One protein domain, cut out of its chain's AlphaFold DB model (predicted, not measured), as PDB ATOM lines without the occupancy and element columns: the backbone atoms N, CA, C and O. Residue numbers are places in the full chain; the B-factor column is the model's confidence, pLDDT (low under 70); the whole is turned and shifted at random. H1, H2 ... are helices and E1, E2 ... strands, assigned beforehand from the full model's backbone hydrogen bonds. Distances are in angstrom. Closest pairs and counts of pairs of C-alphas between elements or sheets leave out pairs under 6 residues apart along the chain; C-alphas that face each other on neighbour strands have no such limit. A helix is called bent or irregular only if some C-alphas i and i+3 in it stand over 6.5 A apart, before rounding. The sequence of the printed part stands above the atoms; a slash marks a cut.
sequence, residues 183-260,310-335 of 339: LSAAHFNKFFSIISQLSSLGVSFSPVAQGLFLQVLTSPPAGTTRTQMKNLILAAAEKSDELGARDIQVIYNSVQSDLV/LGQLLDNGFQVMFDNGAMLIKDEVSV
ATOM      1  N   LEU A 183       3.848  -3.562 -12.684       87.25
ATOM      2  CA  LEU A 183       2.447  -3.848 -12.959       87.25
ATOM      3  C   LEU A 183       2.194  -5.362 -13.080       87.25
ATOM      4  O   LEU A 183       2.670  -6.019 -14.004       87.25
ATOM      5  N   SER A 184       1.481  -5.921 -12.101       88.94
ATOM      6  CA  SER A 184       1.192  -7.354 -11.998       88.94
ATOM      7  C   SER A 184       0.043  -7.614 -11.019       88.94
ATOM      8  O   SER A 184      -0.197  -6.826 -10.103       88.94
ATOM      9  N   ALA A 185      -0.630  -8.763 -11.141       89.06
ATOM     10  CA  ALA A 185      -1.645  -9.179 -10.167       89.06
ATOM     11  C   ALA A 185      -1.070  -9.297  -8.738       89.06
ATOM     12  O   ALA A 185      -1.722  -8.910  -7.769       89.06
ATOM     13  N   ALA A 186       0.178  -9.765  -8.606       91.56
ATOM     14  CA  ALA A 186       0.877  -9.869  -7.326       91.56
ATOM     15  C   ALA A 186       1.120  -8.497  -6.666       91.56
ATOM     16  O   ALA A 186       0.957  -8.372  -5.453       91.56
ATOM     17  N   HIS A 187       1.456  -7.468  -7.454       92.69
ATOM     18  CA  HIS A 187       1.591  -6.085  -6.980       92.69
ATOM     19  C   HIS A 187       0.284  -5.560  -6.384       92.69
ATOM     20  O   HIS A 187       0.256  -5.166  -5.218       92.69
ATOM     21  N   PHE A 188      -0.820  -5.645  -7.134       94.25
ATOM     22  CA  PHE A 188      -2.129  -5.203  -6.649       94.25
ATOM     23  C   PHE A 188      -2.575  -5.979  -5.405       94.25
ATOM     24  O   PHE A 188      -2.973  -5.373  -4.414       94.25
ATOM     25  N   ASN A 189      -2.454  -7.309  -5.407       94.75
ATOM     26  CA  ASN A 189      -2.825  -8.128  -4.250       94.75
ATOM     27  C   ASN A 189      -2.007  -7.759  -3.001       94.75
ATOM     28  O   ASN A 189      -2.565  -7.685  -1.905       94.75
ATOM     29  N   LYS A 190      -0.710  -7.456  -3.158       96.06
ATOM     30  CA  LYS A 190       0.134  -6.981  -2.056       96.06
ATOM     31  C   LYS A 190      -0.262  -5.576  -1.586       96.06
ATOM     32  O   LYS A 190      -0.324  -5.367  -0.379       96.06
ATOM     33  N   PHE A 191      -0.603  -4.651  -2.490       96.31
ATOM     34  CA  PHE A 191      -1.155  -3.336  -2.128       96.31
ATOM     35  C   PHE A 191      -2.405  -3.472  -1.246       96.31
ATOM     36  O   PHE A 191      -2.422  -2.977  -0.122       96.31
ATOM     37  N   PHE A 192      -3.429  -4.199  -1.714       95.81
ATOM     38  CA  PHE A 192      -4.678  -4.365  -0.962       95.81
ATOM     39  C   PHE A 192      -4.471  -5.100   0.367       95.81
ATOM     40  O   PHE A 192      -5.108  -4.750   1.356       95.81
ATOM     41  N   SER A 193      -3.547  -6.066   0.424       95.88
ATOM     42  CA  SER A 193      -3.173  -6.732   1.676       95.88
ATOM     43  C   SER A 193      -2.563  -5.761   2.695       95.88
ATOM     44  O   SER A 193      -2.947  -5.800   3.861       95.88
ATOM     45  N   ILE A 194      -1.668  -4.859   2.272       95.44
ATOM     46  CA  ILE A 194      -1.060  -3.856   3.162       95.44
ATOM     47  C   ILE A 194      -2.112  -2.849   3.648       95.44
ATOM     48  O   ILE A 194      -2.187  -2.585   4.846       95.44
ATOM     49  N   ILE A 195      -2.953  -2.323   2.751       94.50
ATOM     50  CA  ILE A 195      -4.030  -1.385   3.114       94.50
ATOM     51  C   ILE A 195      -5.029  -2.034   4.085       94.50
ATOM     52  O   ILE A 195      -5.419  -1.410   5.069       94.50
ATOM     53  N   SER A 196      -5.397  -3.301   3.867       91.38
ATOM     54  CA  SER A 196      -6.273  -4.045   4.779       91.38
ATOM     55  C   SER A 196      -5.643  -4.239   6.162       91.38
ATOM     56  O   SER A 196      -6.337  -4.084   7.164       91.38
ATOM     57  N   GLN A 197      -4.343  -4.551   6.231       89.38
ATOM     58  CA  GLN A 197      -3.620  -4.712   7.499       89.38
ATOM     59  C   GLN A 197      -3.473  -3.383   8.255       89.38
ATOM     60  O   GLN A 197      -3.664  -3.338   9.471       89.38
ATOM     61  N   LEU A 198      -3.201  -2.284   7.544       89.06
ATOM     62  CA  LEU A 198      -3.209  -0.938   8.123       89.06
ATOM     63  C   LEU A 198      -4.592  -0.600   8.695       89.06
ATOM     64  O   LEU A 198      -4.677  -0.162   9.842       89.06
ATOM     65  N   SER A 199      -5.669  -0.919   7.970       85.94
ATOM     66  CA  SER A 199      -7.038  -0.698   8.446       85.94
ATOM     67  C   SER A 199      -7.378  -1.513   9.698       85.94
ATOM     68  O   SER A 199      -8.036  -0.978  10.587       85.94
ATOM     69  N   SER A 200      -6.918  -2.768   9.821       80.38
ATOM     70  CA  SER A 200      -7.097  -3.550  11.059       80.38
ATOM     71  C   SER A 200      -6.314  -2.986  12.250       80.38
ATOM     72  O   SER A 200      -6.736  -3.153  13.387       80.38
ATOM     73  N   LEU A 201      -5.222  -2.256  12.001       79.50
ATOM     74  CA  LEU A 201      -4.455  -1.534  13.024       79.50
ATOM     75  C   LEU A 201      -4.977  -0.103  13.264       79.50
ATOM     76  O   LEU A 201      -4.267   0.711  13.855       79.50
ATOM     77  N   GLY A 202      -6.181   0.234  12.784       77.88
ATOM     78  CA  GLY A 202      -6.809   1.550  12.954       77.88
ATOM     79  C   GLY A 202      -6.347   2.640  11.976       77.88
ATOM     80  O   GLY A 202      -6.807   3.775  12.075       77.88
ATOM     81  N   VAL A 203      -5.475   2.326  11.012       84.00
ATOM     82  CA  VAL A 203      -5.017   3.264   9.971       84.00
ATOM     83  C   VAL A 203      -5.846   3.057   8.707       84.00
ATOM     84  O   VAL A 203      -5.519   2.241   7.846       84.00
ATOM     85  N   SER A 204      -6.953   3.793   8.603       87.31
ATOM     86  CA  SER A 204      -7.826   3.762   7.425       87.31
ATOM     87  C   SER A 204      -7.469   4.860   6.415       87.31
ATOM     88  O   SER A 204      -7.040   5.950   6.784       87.31
ATOM     89  N   PHE A 205      -7.673   4.578   5.129       89.19
ATOM     90  CA  PHE A 205      -7.528   5.544   4.038       89.19
ATOM     91  C   PHE A 205      -8.841   5.606   3.259       89.19
ATOM     92  O   PHE A 205      -9.408   4.553   2.954       89.19
ATOM     93  N   SER A 206      -9.299   6.805   2.885       91.56
ATOM     94  CA  SER A 206     -10.475   6.949   2.016       91.56
ATOM     95  C   SER A 206     -10.259   6.242   0.666       91.56
ATOM     96  O   SER A 206      -9.108   6.116   0.232       91.56
ATOM     97  N   PRO A 207     -11.323   5.800  -0.035       89.81
ATOM     98  CA  PRO A 207     -11.190   5.133  -1.333       89.81
ATOM     99  C   PRO A 207     -10.330   5.934  -2.321       89.81
ATOM    100  O   PRO A 207      -9.398   5.387  -2.915       89.81
ATOM    101  N   VAL A 208     -10.561   7.250  -2.388       88.75
ATOM    102  CA  VAL A 208      -9.789   8.202  -3.201       88.75
ATOM    103  C   VAL A 208      -8.310   8.241  -2.800       88.75
ATOM    104  O   VAL A 208      -7.438   8.173  -3.667       88.75
ATOM    105  N   ALA A 209      -7.991   8.288  -1.501       90.12
ATOM    106  CA  ALA A 209      -6.602   8.266  -1.038       90.12
ATOM    107  C   ALA A 209      -5.898   6.952  -1.419       90.12
ATOM    108  O   ALA A 209      -4.759   6.982  -1.888       90.12
ATOM    109  N   GLN A 210      -6.579   5.806  -1.301       93.62
ATOM    110  CA  GLN A 210      -6.047   4.519  -1.765       93.62
ATOM    111  C   GLN A 210      -5.780   4.539  -3.281       93.62
ATOM    112  O   GLN A 210      -4.733   4.062  -3.722       93.62
ATOM    113  N   GLY A 211      -6.691   5.115  -4.075       91.38
ATOM    114  CA  GLY A 211      -6.519   5.289  -5.520       91.38
ATOM    115  C   GLY A 211      -5.282   6.117  -5.875       91.38
ATOM    116  O   GLY A 211      -4.459   5.689  -6.690       91.38
ATOM    117  N   LEU A 212      -5.092   7.253  -5.198       90.06
ATOM    118  CA  LEU A 212      -3.921   8.117  -5.366       90.06
ATOM    119  C   LEU A 212      -2.615   7.412  -4.968       90.06
ATOM    120  O   LEU A 212      -1.647   7.459  -5.730       90.06
ATOM    121  N   PHE A 213      -2.578   6.707  -3.830       91.38
ATOM    122  CA  PHE A 213      -1.405   5.913  -3.443       91.38
ATOM    123  C   PHE A 213      -1.071   4.858  -4.501       91.38
ATOM    124  O   PHE A 213       0.086   4.756  -4.919       91.38
ATOM    125  N   LEU A 214      -2.067   4.117  -4.996       93.12
ATOM    126  CA  LEU A 214      -1.845   3.098  -6.018       93.12
ATOM    127  C   LEU A 214      -1.323   3.705  -7.332       93.12
ATOM    128  O   LEU A 214      -0.375   3.173  -7.912       93.12
ATOM    129  N   GLN A 215      -1.864   4.845  -7.773       91.62
ATOM    130  CA  GLN A 215      -1.390   5.577  -8.955       91.62
ATOM    131  C   GLN A 215       0.056   6.085  -8.795       91.62
ATOM    132  O   GLN A 215       0.851   6.059  -9.740       91.62
ATOM    133  N   VAL A 216       0.432   6.567  -7.607       90.31
ATOM    134  CA  VAL A 216       1.800   7.034  -7.339       90.31
ATOM    135  C   VAL A 216       2.785   5.860  -7.390       90.31
ATOM    136  O   VAL A 216       3.789   5.942  -8.109       90.31
ATOM    137  N   LEU A 217       2.465   4.767  -6.690       90.38
ATOM    138  CA  LEU A 217       3.343   3.615  -6.470       90.38
ATOM    139  C   LEU A 217       3.461   2.670  -7.681       90.38
ATOM    140  O   LEU A 217       4.479   1.996  -7.822       90.38
ATOM    141  N   THR A 218       2.473   2.634  -8.581       92.44
ATOM    142  CA  THR A 218       2.467   1.723  -9.744       92.44
ATOM    143  C   THR A 218       3.112   2.365 -10.977       92.44
ATOM    144  O   THR A 218       2.708   3.450 -11.407       92.44
ATOM    145  N   SER A 219       4.091   1.694 -11.594       91.56
ATOM    146  CA  SER A 219       4.640   2.123 -12.891       91.56
ATOM    147  C   SER A 219       3.582   2.018 -13.996       91.56
ATOM    148  O   SER A 219       2.823   1.048 -14.003       91.56
ATOM    149  N   PRO A 220       3.523   2.973 -14.945       90.38
ATOM    150  CA  PRO A 220       2.589   2.899 -16.068       90.38
ATOM    151  C   PRO A 220       2.828   1.628 -16.914       90.38
ATOM    152  O   PRO A 220       3.974   1.174 -17.002       90.38
ATOM    153  N   PRO A 221       1.783   1.062 -17.553       89.94
ATOM    154  CA  PRO A 221       1.916  -0.038 -18.510       89.94
ATOM    155  C   PRO A 221       2.960   0.253 -19.601       89.94
ATOM    156  O   PRO A 221       3.100   1.393 -20.052       89.94
ATOM    157  N   ALA A 222       3.686  -0.775 -20.047       88.12
ATOM    158  CA  ALA A 222       4.765  -0.634 -21.028       88.12
ATOM    159  C   ALA A 222       4.267  -0.019 -22.349       88.12
ATOM    160  O   ALA A 222       3.341  -0.530 -22.959       88.12
ATOM    161  N   GLY A 223       4.884   1.073 -22.809       87.19
ATOM    162  CA  GLY A 223       4.401   1.825 -23.977       87.19
ATOM    163  C   GLY A 223       3.413   2.952 -23.644       87.19
ATOM    164  O   GLY A 223       3.019   3.691 -24.543       87.19
ATOM    165  N   THR A 224       3.073   3.151 -22.365       89.50
ATOM    166  CA  THR A 224       2.378   4.354 -21.879       89.50
ATOM    167  C   THR A 224       3.244   5.192 -20.943       89.50
ATOM    168  O   THR A 224       4.223   4.733 -20.355       89.50
ATOM    169  N   THR A 225       2.873   6.460 -20.802       90.00
ATOM    170  CA  THR A 225       3.516   7.431 -19.913       90.00
ATOM    171  C   THR A 225       2.675   7.678 -18.662       90.00
ATOM    172  O   THR A 225       1.447   7.563 -18.674       90.00
ATOM    173  N   ARG A 226       3.321   8.122 -17.575       89.50
ATOM    174  CA  ARG A 226       2.623   8.537 -16.344       89.50
ATOM    175  C   ARG A 226       1.606   9.663 -16.603       89.50
ATOM    176  O   ARG A 226       0.565   9.685 -15.958       89.50
ATOM    177  N   THR A 227       1.862  10.545 -17.573       90.12
ATOM    178  CA  THR A 227       0.928  11.610 -17.986       90.12
ATOM    179  C   THR A 227      -0.311  11.053 -18.688       90.12
ATOM    180  O   THR A 227      -1.418  11.464 -18.361       90.12
ATOM    181  N   GLN A 228      -0.160  10.079 -19.594       89.75
ATOM    182  CA  GLN A 228      -1.309   9.409 -20.222       89.75
ATOM    183  C   GLN A 228      -2.177   8.693 -19.179       89.75
ATOM    184  O   GLN A 228      -3.390   8.884 -19.176       89.75
ATOM    185  N   MET A 229      -1.561   7.966 -18.237       92.25
ATOM    186  CA  MET A 229      -2.291   7.344 -17.123       92.25
ATOM    187  C   MET A 229      -2.985   8.383 -16.231       92.25
ATOM    188  O   MET A 229      -4.134   8.183 -15.851       92.25
ATOM    189  N   LYS A 230      -2.337   9.520 -15.928       89.50
ATOM    190  CA  LYS A 230      -2.965  10.620 -15.175       89.50
ATOM    191  C   LYS A 230      -4.198  11.168 -15.897       89.50
ATOM    192  O   LYS A 230      -5.228  11.336 -15.257       89.50
ATOM    193  N   ASN A 231      -4.112  11.407 -17.202       88.69
ATOM    194  CA  ASN A 231      -5.220  11.963 -17.980       88.69
ATOM    195  C   ASN A 231      -6.392  10.973 -18.103       88.69
ATOM    196  O   ASN A 231      -7.539  11.388 -17.990       88.69
ATOM    197  N   LEU A 232      -6.113   9.673 -18.260       88.69
ATOM    198  CA  LEU A 232      -7.123   8.607 -18.203       88.69
ATOM    199  C   LEU A 232      -7.859   8.584 -16.856       88.69
ATOM    200  O   LEU A 232      -9.083   8.530 -16.820       88.69
ATOM    201  N   ILE A 233      -7.110   8.664 -15.754       88.44
ATOM    202  CA  ILE A 233      -7.662   8.665 -14.394       88.44
ATOM    203  C   ILE A 233      -8.481   9.938 -14.130       88.44
ATOM    204  O   ILE A 233      -9.560   9.848 -13.557       88.44
ATOM    205  N   LEU A 234      -8.036  11.107 -14.603       87.06
ATOM    206  CA  LEU A 234      -8.816  12.350 -14.520       87.06
ATOM    207  C   LEU A 234     -10.124  12.268 -15.325       87.06
ATOM    208  O   LEU A 234     -11.179  12.592 -14.794       87.06
ATOM    209  N   ALA A 235     -10.086  11.756 -16.559       86.62
ATOM    210  CA  ALA A 235     -11.283  11.577 -17.386       86.62
ATOM    211  C   ALA A 235     -12.262  10.517 -16.832       86.62
ATOM    212  O   ALA A 235     -13.448  10.526 -17.168       86.62
ATOM    213  N   ALA A 236     -11.778   9.592 -15.996       86.12
ATOM    214  CA  ALA A 236     -12.620   8.691 -15.213       86.12
ATOM    215  C   ALA A 236     -13.195   9.383 -13.958       86.12
ATOM    216  O   ALA A 236     -14.350   9.145 -13.620       86.12
ATOM    217  N   ALA A 237     -12.434  10.278 -13.315       85.19
ATOM    218  CA  ALA A 237     -12.881  11.058 -12.155       85.19
ATOM    219  C   ALA A 237     -14.000  12.045 -12.519       85.19
ATOM    220  O   ALA A 237     -14.931  12.238 -11.751       85.19
ATOM    221  N   GLU A 238     -13.976  12.610 -13.728       86.00
ATOM    222  CA  GLU A 238     -15.073  13.432 -14.268       86.00
ATOM    223  C   GLU A 238     -16.405  12.667 -14.425       86.00
ATOM    224  O   GLU A 238     -17.440  13.280 -14.681       86.00
ATOM    225  N   LYS A 239     -16.388  11.331 -14.304       85.06
ATOM    226  CA  LYS A 239     -17.545  10.439 -14.487       85.06
ATOM    227  C   LYS A 239     -17.909   9.622 -13.241       85.06
ATOM    228  O   LYS A 239     -18.846   8.832 -13.318       85.06
ATOM    229  N   SER A 240     -17.176   9.769 -12.136       81.56
ATOM    230  CA  SER A 240     -17.395   9.017 -10.897       81.56
ATOM    231  C   SER A 240     -17.118   9.899  -9.688       81.56
ATOM    232  O   SER A 240     -16.023  10.447  -9.573       81.56
ATOM    233  N   ASP A 241     -18.079   9.988  -8.767       77.06
ATOM    234  CA  ASP A 241     -17.965  10.815  -7.557       77.06
ATOM    235  C   ASP A 241     -16.797  10.376  -6.653       77.06
ATOM    236  O   ASP A 241     -16.176  11.200  -5.981       77.06
ATOM    237  N   GLU A 242     -16.438   9.086  -6.687       84.31
ATOM    238  CA  GLU A 242     -15.215   8.550  -6.086       84.31
ATOM    239  C   GLU A 242     -14.491   7.604  -7.060       84.31
ATOM    240  O   GLU A 242     -15.116   6.791  -7.742       84.31
ATOM    241  N   LEU A 243     -13.155   7.681  -7.109       88.62
ATOM    242  CA  LEU A 243     -12.295   6.674  -7.745       88.62
ATOM    243  C   LEU A 243     -11.479   5.954  -6.673       88.62
ATOM    244  O   LEU A 243     -10.524   6.507  -6.123       88.62
ATOM    245  N   GLY A 244     -11.841   4.707  -6.397       92.62
ATOM    246  CA  GLY A 244     -11.118   3.837  -5.487       92.62
ATOM    247  C   GLY A 244      -9.881   3.204  -6.125       92.62
ATOM    248  O   GLY A 244      -9.711   3.147  -7.344       92.62
ATOM    249  N   ALA A 245      -9.026   2.606  -5.294       93.00
ATOM    250  CA  ALA A 245      -7.894   1.803  -5.770       93.00
ATOM    251  C   ALA A 245      -8.298   0.644  -6.706       93.00
ATOM    252  O   ALA A 245      -7.490   0.219  -7.532       93.00
ATOM    253  N   ARG A 246      -9.534   0.132  -6.616       93.69
ATOM    254  CA  ARG A 246     -10.043  -0.889  -7.547       93.69
ATOM    255  C   ARG A 246     -10.298  -0.325  -8.942       93.69
ATOM    256  O   ARG A 246      -9.905  -0.964  -9.912       93.69
ATOM    257  N   ASP A 247     -10.840   0.881  -9.051       93.38
ATOM    258  CA  ASP A 247     -11.078   1.542 -10.338       93.38
ATOM    259  C   ASP A 247      -9.749   1.884 -11.020       93.38
ATOM    260  O   ASP A 247      -9.551   1.603 -12.202       93.38
ATOM    261  N   ILE A 248      -8.772   2.366 -10.241       92.75
ATOM    262  CA  ILE A 248      -7.394   2.564 -10.713       92.75
ATOM    263  C   ILE A 248      -6.779   1.240 -11.199       92.75
ATOM    264  O   ILE A 248      -6.184   1.209 -12.277       92.75
ATOM    265  N   GLN A 249      -6.946   0.132 -10.463       94.12
ATOM    266  CA  GLN A 249      -6.490  -1.190 -10.912       94.12
ATOM    267  C   GLN A 249      -7.128  -1.592 -12.254       94.12
ATOM    268  O   GLN A 249      -6.417  -2.081 -13.133       94.12
ATOM    269  N   VAL A 250      -8.438  -1.383 -12.432       93.31
ATOM    270  CA  VAL A 250      -9.137  -1.686 -13.693       93.31
ATOM    271  C   VAL A 250      -8.555  -0.862 -14.842       93.31
ATOM    272  O   VAL A 250      -8.175  -1.447 -15.851       93.31
ATOM    273  N   ILE A 251      -8.378   0.454 -14.670       92.31
ATOM    274  CA  ILE A 251      -7.798   1.338 -15.700       92.31
ATOM    275  C   ILE A 251      -6.389   0.870 -16.110       92.31
ATOM    276  O   ILE A 251      -6.087   0.787 -17.300       92.31
ATOM    277  N   TYR A 252      -5.526   0.527 -15.146       92.44
ATOM    278  CA  TYR A 252      -4.184   0.005 -15.438       92.44
ATOM    279  C   TYR A 252      -4.222  -1.334 -16.195       92.44
ATOM    280  O   TYR A 252      -3.437  -1.523 -17.126       92.44
ATOM    281  N   ASN A 253      -5.132  -2.243 -15.826       91.56
ATOM    282  CA  ASN A 253      -5.297  -3.532 -16.500       91.56
ATOM    283  C   ASN A 253      -5.829  -3.368 -17.935       91.56
ATOM    284  O   ASN A 253      -5.276  -3.978 -18.845       91.56
ATOM    285  N   SER A 254      -6.850  -2.531 -18.156       90.25
ATOM    286  CA  SER A 254      -7.415  -2.274 -19.492       90.25
ATOM    287  C   SER A 254      -6.350  -1.771 -20.464       90.25
ATOM    288  O   SER A 254      -6.163  -2.350 -21.531       90.25
ATOM    289  N   VAL A 255      -5.574  -0.764 -20.045       88.12
ATOM    290  CA  VAL A 255      -4.478  -0.214 -20.853       88.12
ATOM    291  C   VAL A 255      -3.407  -1.271 -21.143       88.12
ATOM    292  O   VAL A 255      -2.845  -1.280 -22.235       88.12
ATOM    293  N   GLN A 256      -3.117  -2.174 -20.199       85.56
ATOM    294  CA  GLN A 256      -2.167  -3.264 -20.428       85.56
ATOM    295  C   GLN A 256      -2.678  -4.274 -21.471       85.56
ATOM    296  O   GLN A 256      -1.887  -4.705 -22.311       85.56
ATOM    297  N   SER A 257      -3.967  -4.626 -21.461       81.00
ATOM    298  CA  SER A 257      -4.564  -5.519 -22.467       81.00
ATOM    299  C   SER A 257      -4.542  -4.908 -23.874       81.00
ATOM    300  O   SER A 257      -4.074  -5.562 -24.805       81.00
ATOM    301  N   ASP A 258      -4.903  -3.622 -24.011       72.12
ATOM    302  CA  ASP A 258      -4.894  -2.856 -25.280       72.12
ATOM    303  C   ASP A 258      -3.511  -2.779 -25.974       72.12
ATOM    304  O   ASP A 258      -3.385  -2.332 -27.122       72.12
ATOM    305  N   LEU A 259      -2.444  -3.136 -25.254       64.69
ATOM    306  CA  LEU A 259      -1.061  -3.160 -25.733       64.69
ATOM    307  C   LEU A 259      -0.578  -4.568 -26.106       64.69
ATOM    308  O   LEU A 259       0.355  -4.691 -26.900       64.69
ATOM    309  N   VAL A 260      -1.190  -5.614 -25.546       60.66
ATOM    310  CA  VAL A 260      -0.879  -7.019 -25.855       60.66
ATOM    311  C   VAL A 260      -1.703  -7.502 -27.050       60.66
ATOM    312  O   VAL A 260      -1.176  -8.204 -27.913       60.66
ATOM    313  N   LEU A 310       6.097  12.679  -1.524       39.53
ATOM    314  CA  LEU A 310       6.154  12.543  -0.061       39.53
ATOM    315  C   LEU A 310       7.576  12.747   0.501       39.53
ATOM    316  O   LEU A 310       7.720  13.280   1.595       39.53
ATOM    317  N   GLY A 311       8.617  12.394  -0.265       42.94
ATOM    318  CA  GLY A 311      10.009  12.714   0.074       42.94
ATOM    319  C   GLY A 311      10.283  14.220   0.054       42.94
ATOM    320  O   GLY A 311      10.737  14.765   1.050       42.94
ATOM    321  N   GLN A 312       9.879  14.917  -1.012       46.84
ATOM    322  CA  GLN A 312      10.038  16.376  -1.117       46.84
ATOM    323  C   GLN A 312       9.248  17.162  -0.057       46.84
ATOM    324  O   GLN A 312       9.621  18.287   0.251       46.84
ATOM    325  N   LEU A 313       8.162  16.619   0.500       44.06
ATOM    326  CA  LEU A 313       7.497  17.227   1.659       44.06
ATOM    327  C   LEU A 313       8.411  17.203   2.894       44.06
ATOM    328  O   LEU A 313       8.570  18.225   3.555       44.06
ATOM    329  N   LEU A 314       9.063  16.070   3.163       49.44
ATOM    330  CA  LEU A 314       9.995  15.925   4.284       49.44
ATOM    331  C   LEU A 314      11.285  16.736   4.064       49.44
ATOM    332  O   LEU A 314      11.725  17.429   4.977       49.44
ATOM    333  N   ASP A 315      11.840  16.722   2.847       51.88
ATOM    334  CA  ASP A 315      13.049  17.484   2.487       51.88
ATOM    335  C   ASP A 315      12.844  19.009   2.600       51.88
ATOM    336  O   ASP A 315      13.789  19.744   2.882       51.88
ATOM    337  N   ASN A 316      11.608  19.489   2.414       53.09
ATOM    338  CA  ASN A 316      11.227  20.898   2.570       53.09
ATOM    339  C   ASN A 316      10.784  21.262   4.006       53.09
ATOM    340  O   ASN A 316      10.274  22.359   4.220       53.09
ATOM    341  N   GLY A 317      10.953  20.368   4.987       47.28
ATOM    342  CA  GLY A 317      10.659  20.648   6.396       47.28
ATOM    343  C   GLY A 317       9.178  20.588   6.794       47.28
ATOM    344  O   GLY A 317       8.838  21.017   7.894       47.28
ATOM    345  N   PHE A 318       8.285  20.046   5.956       47.47
ATOM    346  CA  PHE A 318       6.883  19.875   6.348       47.47
ATOM    347  C   PHE A 318       6.740  18.748   7.374       47.47
ATOM    348  O   PHE A 318       7.127  17.601   7.130       47.47
ATOM    349  N   GLN A 319       6.113  19.052   8.510       45.41
ATOM    350  CA  GLN A 319       5.861  18.060   9.546       45.41
ATOM    351  C   GLN A 319       4.591  17.266   9.211       45.41
ATOM    352  O   GLN A 319       3.475  17.793   9.238       45.41
ATOM    353  N   VAL A 320       4.768  15.979   8.905       48.41
ATOM    354  CA  VAL A 320       3.668  15.021   8.740       48.41
ATOM    355  C   VAL A 320       3.270  14.491  10.116       48.41
ATOM    356  O   VAL A 320       4.044  13.798  10.772       48.41
ATOM    357  N   MET A 321       2.049  14.798  10.538       51.44
ATOM    358  CA  MET A 321       1.423  14.257  11.742       51.44
ATOM    359  C   MET A 321       0.250  13.351  11.367       51.44
ATOM    360  O   MET A 321      -0.416  13.563  10.356       51.44
ATOM    361  N   PHE A 322      -0.048  12.378  12.223       48.12
ATOM    362  CA  PHE A 322      -1.301  11.629  12.176       48.12
ATOM    363  C   PHE A 322      -2.107  11.979  13.425       48.12
ATOM    364  O   PHE A 322      -1.611  11.809  14.537       48.12
ATOM    365  N   ASP A 323      -3.322  12.488  13.236       44.31
ATOM    366  CA  ASP A 323      -4.239  12.860  14.316       44.31
ATOM    367  C   ASP A 323      -5.623  12.283  14.006       44.31
ATOM    368  O   ASP A 323      -6.127  12.429  12.893       44.31
ATOM    369  N   ASN A 324      -6.209  11.558  14.963       40.41
ATOM    370  CA  ASN A 324      -7.493  10.853  14.830       40.41
ATOM    371  C   ASN A 324      -7.661  10.037  13.525       40.41
ATOM    372  O   ASN A 324      -8.745   9.973  12.950       40.41
ATOM    373  N   GLY A 325      -6.579   9.414  13.040       38.19
ATOM    374  CA  GLY A 325      -6.574   8.614  11.806       38.19
ATOM    375  C   GLY A 325      -6.485   9.421  10.504       38.19
ATOM    376  O   GLY A 325      -6.378   8.822   9.436       38.19
ATOM    377  N   ALA A 326      -6.468  10.755  10.564       39.66
ATOM    378  CA  ALA A 326      -6.220  11.624   9.420       39.66
ATOM    379  C   ALA A 326      -4.732  12.005   9.322       39.66
ATOM    380  O   ALA A 326      -4.075  12.299  10.322       39.66
ATOM    381  N   MET A 327      -4.203  12.036   8.097       58.97
ATOM    382  CA  MET A 327      -2.869  12.565   7.807       58.97
ATOM    383  C   MET A 327      -2.942  14.094   7.704       58.97
ATOM    384  O   MET A 327      -3.607  14.628   6.817       58.97
ATOM    385  N   LEU A 328      -2.242  14.793   8.595       59.59
ATOM    386  CA  LEU A 328      -2.108  16.247   8.606       59.59
ATOM    387  C   LEU A 328      -0.692  16.638   8.179       59.59
ATOM    388  O   LEU A 328       0.294  16.144   8.722       59.59
ATOM    389  N   ILE A 329      -0.594  17.564   7.230       56.06
ATOM    390  CA  ILE A 329       0.669  18.166   6.796       56.06
ATOM    391  C   ILE A 329       0.667  19.607   7.303       56.06
ATOM    392  O   ILE A 329      -0.200  20.389   6.912       56.06
ATOM    393  N   LYS A 330       1.605  19.951   8.190       56.94
ATOM    394  CA  LYS A 330       1.776  21.318   8.703       56.94
ATOM    395  C   LYS A 330       2.954  22.007   8.019       56.94
ATOM    396  O   LYS A 330       4.013  21.406   7.850       56.94
ATOM    397  N   ASP A 331       2.746  23.270   7.669       52.41
ATOM    398  CA  ASP A 331       3.767  24.198   7.181       52.41
ATOM    399  C   ASP A 331       4.236  25.076   8.353       52.41
ATOM    400  O   ASP A 331       3.429  25.806   8.937       52.41
ATOM    401  N   GLU A 332       5.515  25.001   8.730       49.12
ATOM    402  CA  GLU A 332       6.066  25.811   9.829       49.12
ATOM    403  C   GLU A 332       6.296  27.287   9.444       49.12
ATOM    404  O   GLU A 332       6.421  28.144  10.321       49.12
ATOM    405  N   VAL A 333       6.316  27.633   8.151       50.53
ATOM    406  CA  VAL A 333       6.799  28.945   7.674       50.53
ATOM    407  C   VAL A 333       5.770  30.076   7.872       50.53
ATOM    408  O   VAL A 333       6.105  31.260   7.826       50.53
ATOM    409  N   SER A 334       4.510  29.748   8.172       45.97
ATOM    410  CA  SER A 334       3.389  30.710   8.171       45.97
ATOM    411  C   SER A 334       3.303  31.677   9.371       45.97
ATOM    412  O   SER A 334       2.415  32.529   9.387       45.97
ATOM    413  N   VAL A 335       4.184  31.590  10.379       45.25
ATOM    414  CA  VAL A 335       4.082  32.412  11.614       45.25
ATOM    415  C   VAL A 335       5.028  33.631  11.624       45.25
ATOM    416  O   VAL A 335       4.838  34.557  12.409       45.25
TER     417      VAL A 335
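AT A GLANCE: This is residues 183 to 260 and 310 to 335 of the 339 residues of an uncharacterized protein of Puccinia sorghi (UniProt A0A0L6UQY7). The model has two lobes: a larger one of four helices, H1 to H4, in which H4 touches H2 and H3 while H1 runs alongside more loosely, and a small one, the hairpin of E1 and E2 with the short helices H5 and H6 at one end of it. H4 and H6 reach to the two far ends of the length, at Val 260 and Val 335. The printed part has 104 residues, with six named helices and two named strands in the order H1, H2, H3, H4, H5, E1, E2, H6; the sheet, order E1 - E2, is antiparallel, and the class is mostly helix. The whole is only just loose, close to compact, with a radius of gyration of the C-alphas of 15.9 A, and elongated, spanning 53 by 31 by 26 A.

IN THESE COORDINATES: H1, residues 185 to 200, begins at C-alpha 185 at (-1.645, -9.179, -10.167) and is 22.6 A long. H2 is residues 207 to 217, 15.5 A, and H3 is residues 226 to 237, 16.3 A. H4, residues 245 to 260, is 23.0 A long and ends at C-alpha 260 at (-0.879, -7.019, -25.855). H5 is residues 310 to 315, E1 residues 319 to 323 and E2 residues 326 to 330. H6, residues 332 to 335, ends at C-alpha 335 at (4.082, 32.412, 11.614); it is irregular, with C-alphas 332 and 335 7.1 A apart.

HOW THE PARTS SIT: H1 is close to but not clearly touching H2, at a steep tilt of 47 degrees, opposite ways; the closest C-alphas, of Phe 191 and Leu 214, are 7.6 A apart. H1 is also close to but not clearly touching H4, at a shallow tilt of 4 degrees, opposite ways, the closest C-alphas being those of Phe 188 and Gln 249 at 7.3 A. H2 and H4 touch, H4 with residues 245 to 249 alone, at a steep tilt of 43 degrees, the same way; the closest C-alphas, of Gly 211 and Ala 245, are 3.8 A apart. H3, with residues 229 to 233 alone, touches residues 248 to 252 of H4 at a steep tilt of 54 degrees, opposite ways; the closest C-alphas are those of Ile 233 and Ile 248, 7.1 A. H2 and H3 are near each other. The hairpin E1 and E2 is antiparallel, at 150 degrees between directions, with N 321 and O 328 at 2.9 A and N 328 and O 321 at 2.8 A, within hydrogen-bond range. E1 and E2 are apart from H1, H2, H3 and H4. Every O i to N i+4 pair is within hydrogen-bond range in H1, H2, H3 and H5; in H4 it is 11 of 12, and H6 is too short for such a pair.

THE WHOLE: The C-alphas farthest apart, of Val 260 and Val 335, are 54.6 A apart. Residues 261 to 309 are not printed, and C-alphas 260 and 310 are 33.1 A apart across this cut. Of the links that are printed whole, none is long. The mean pLDDT of the printed part is 78.5; residues 259 to 260 and 310 to 335 are under 70.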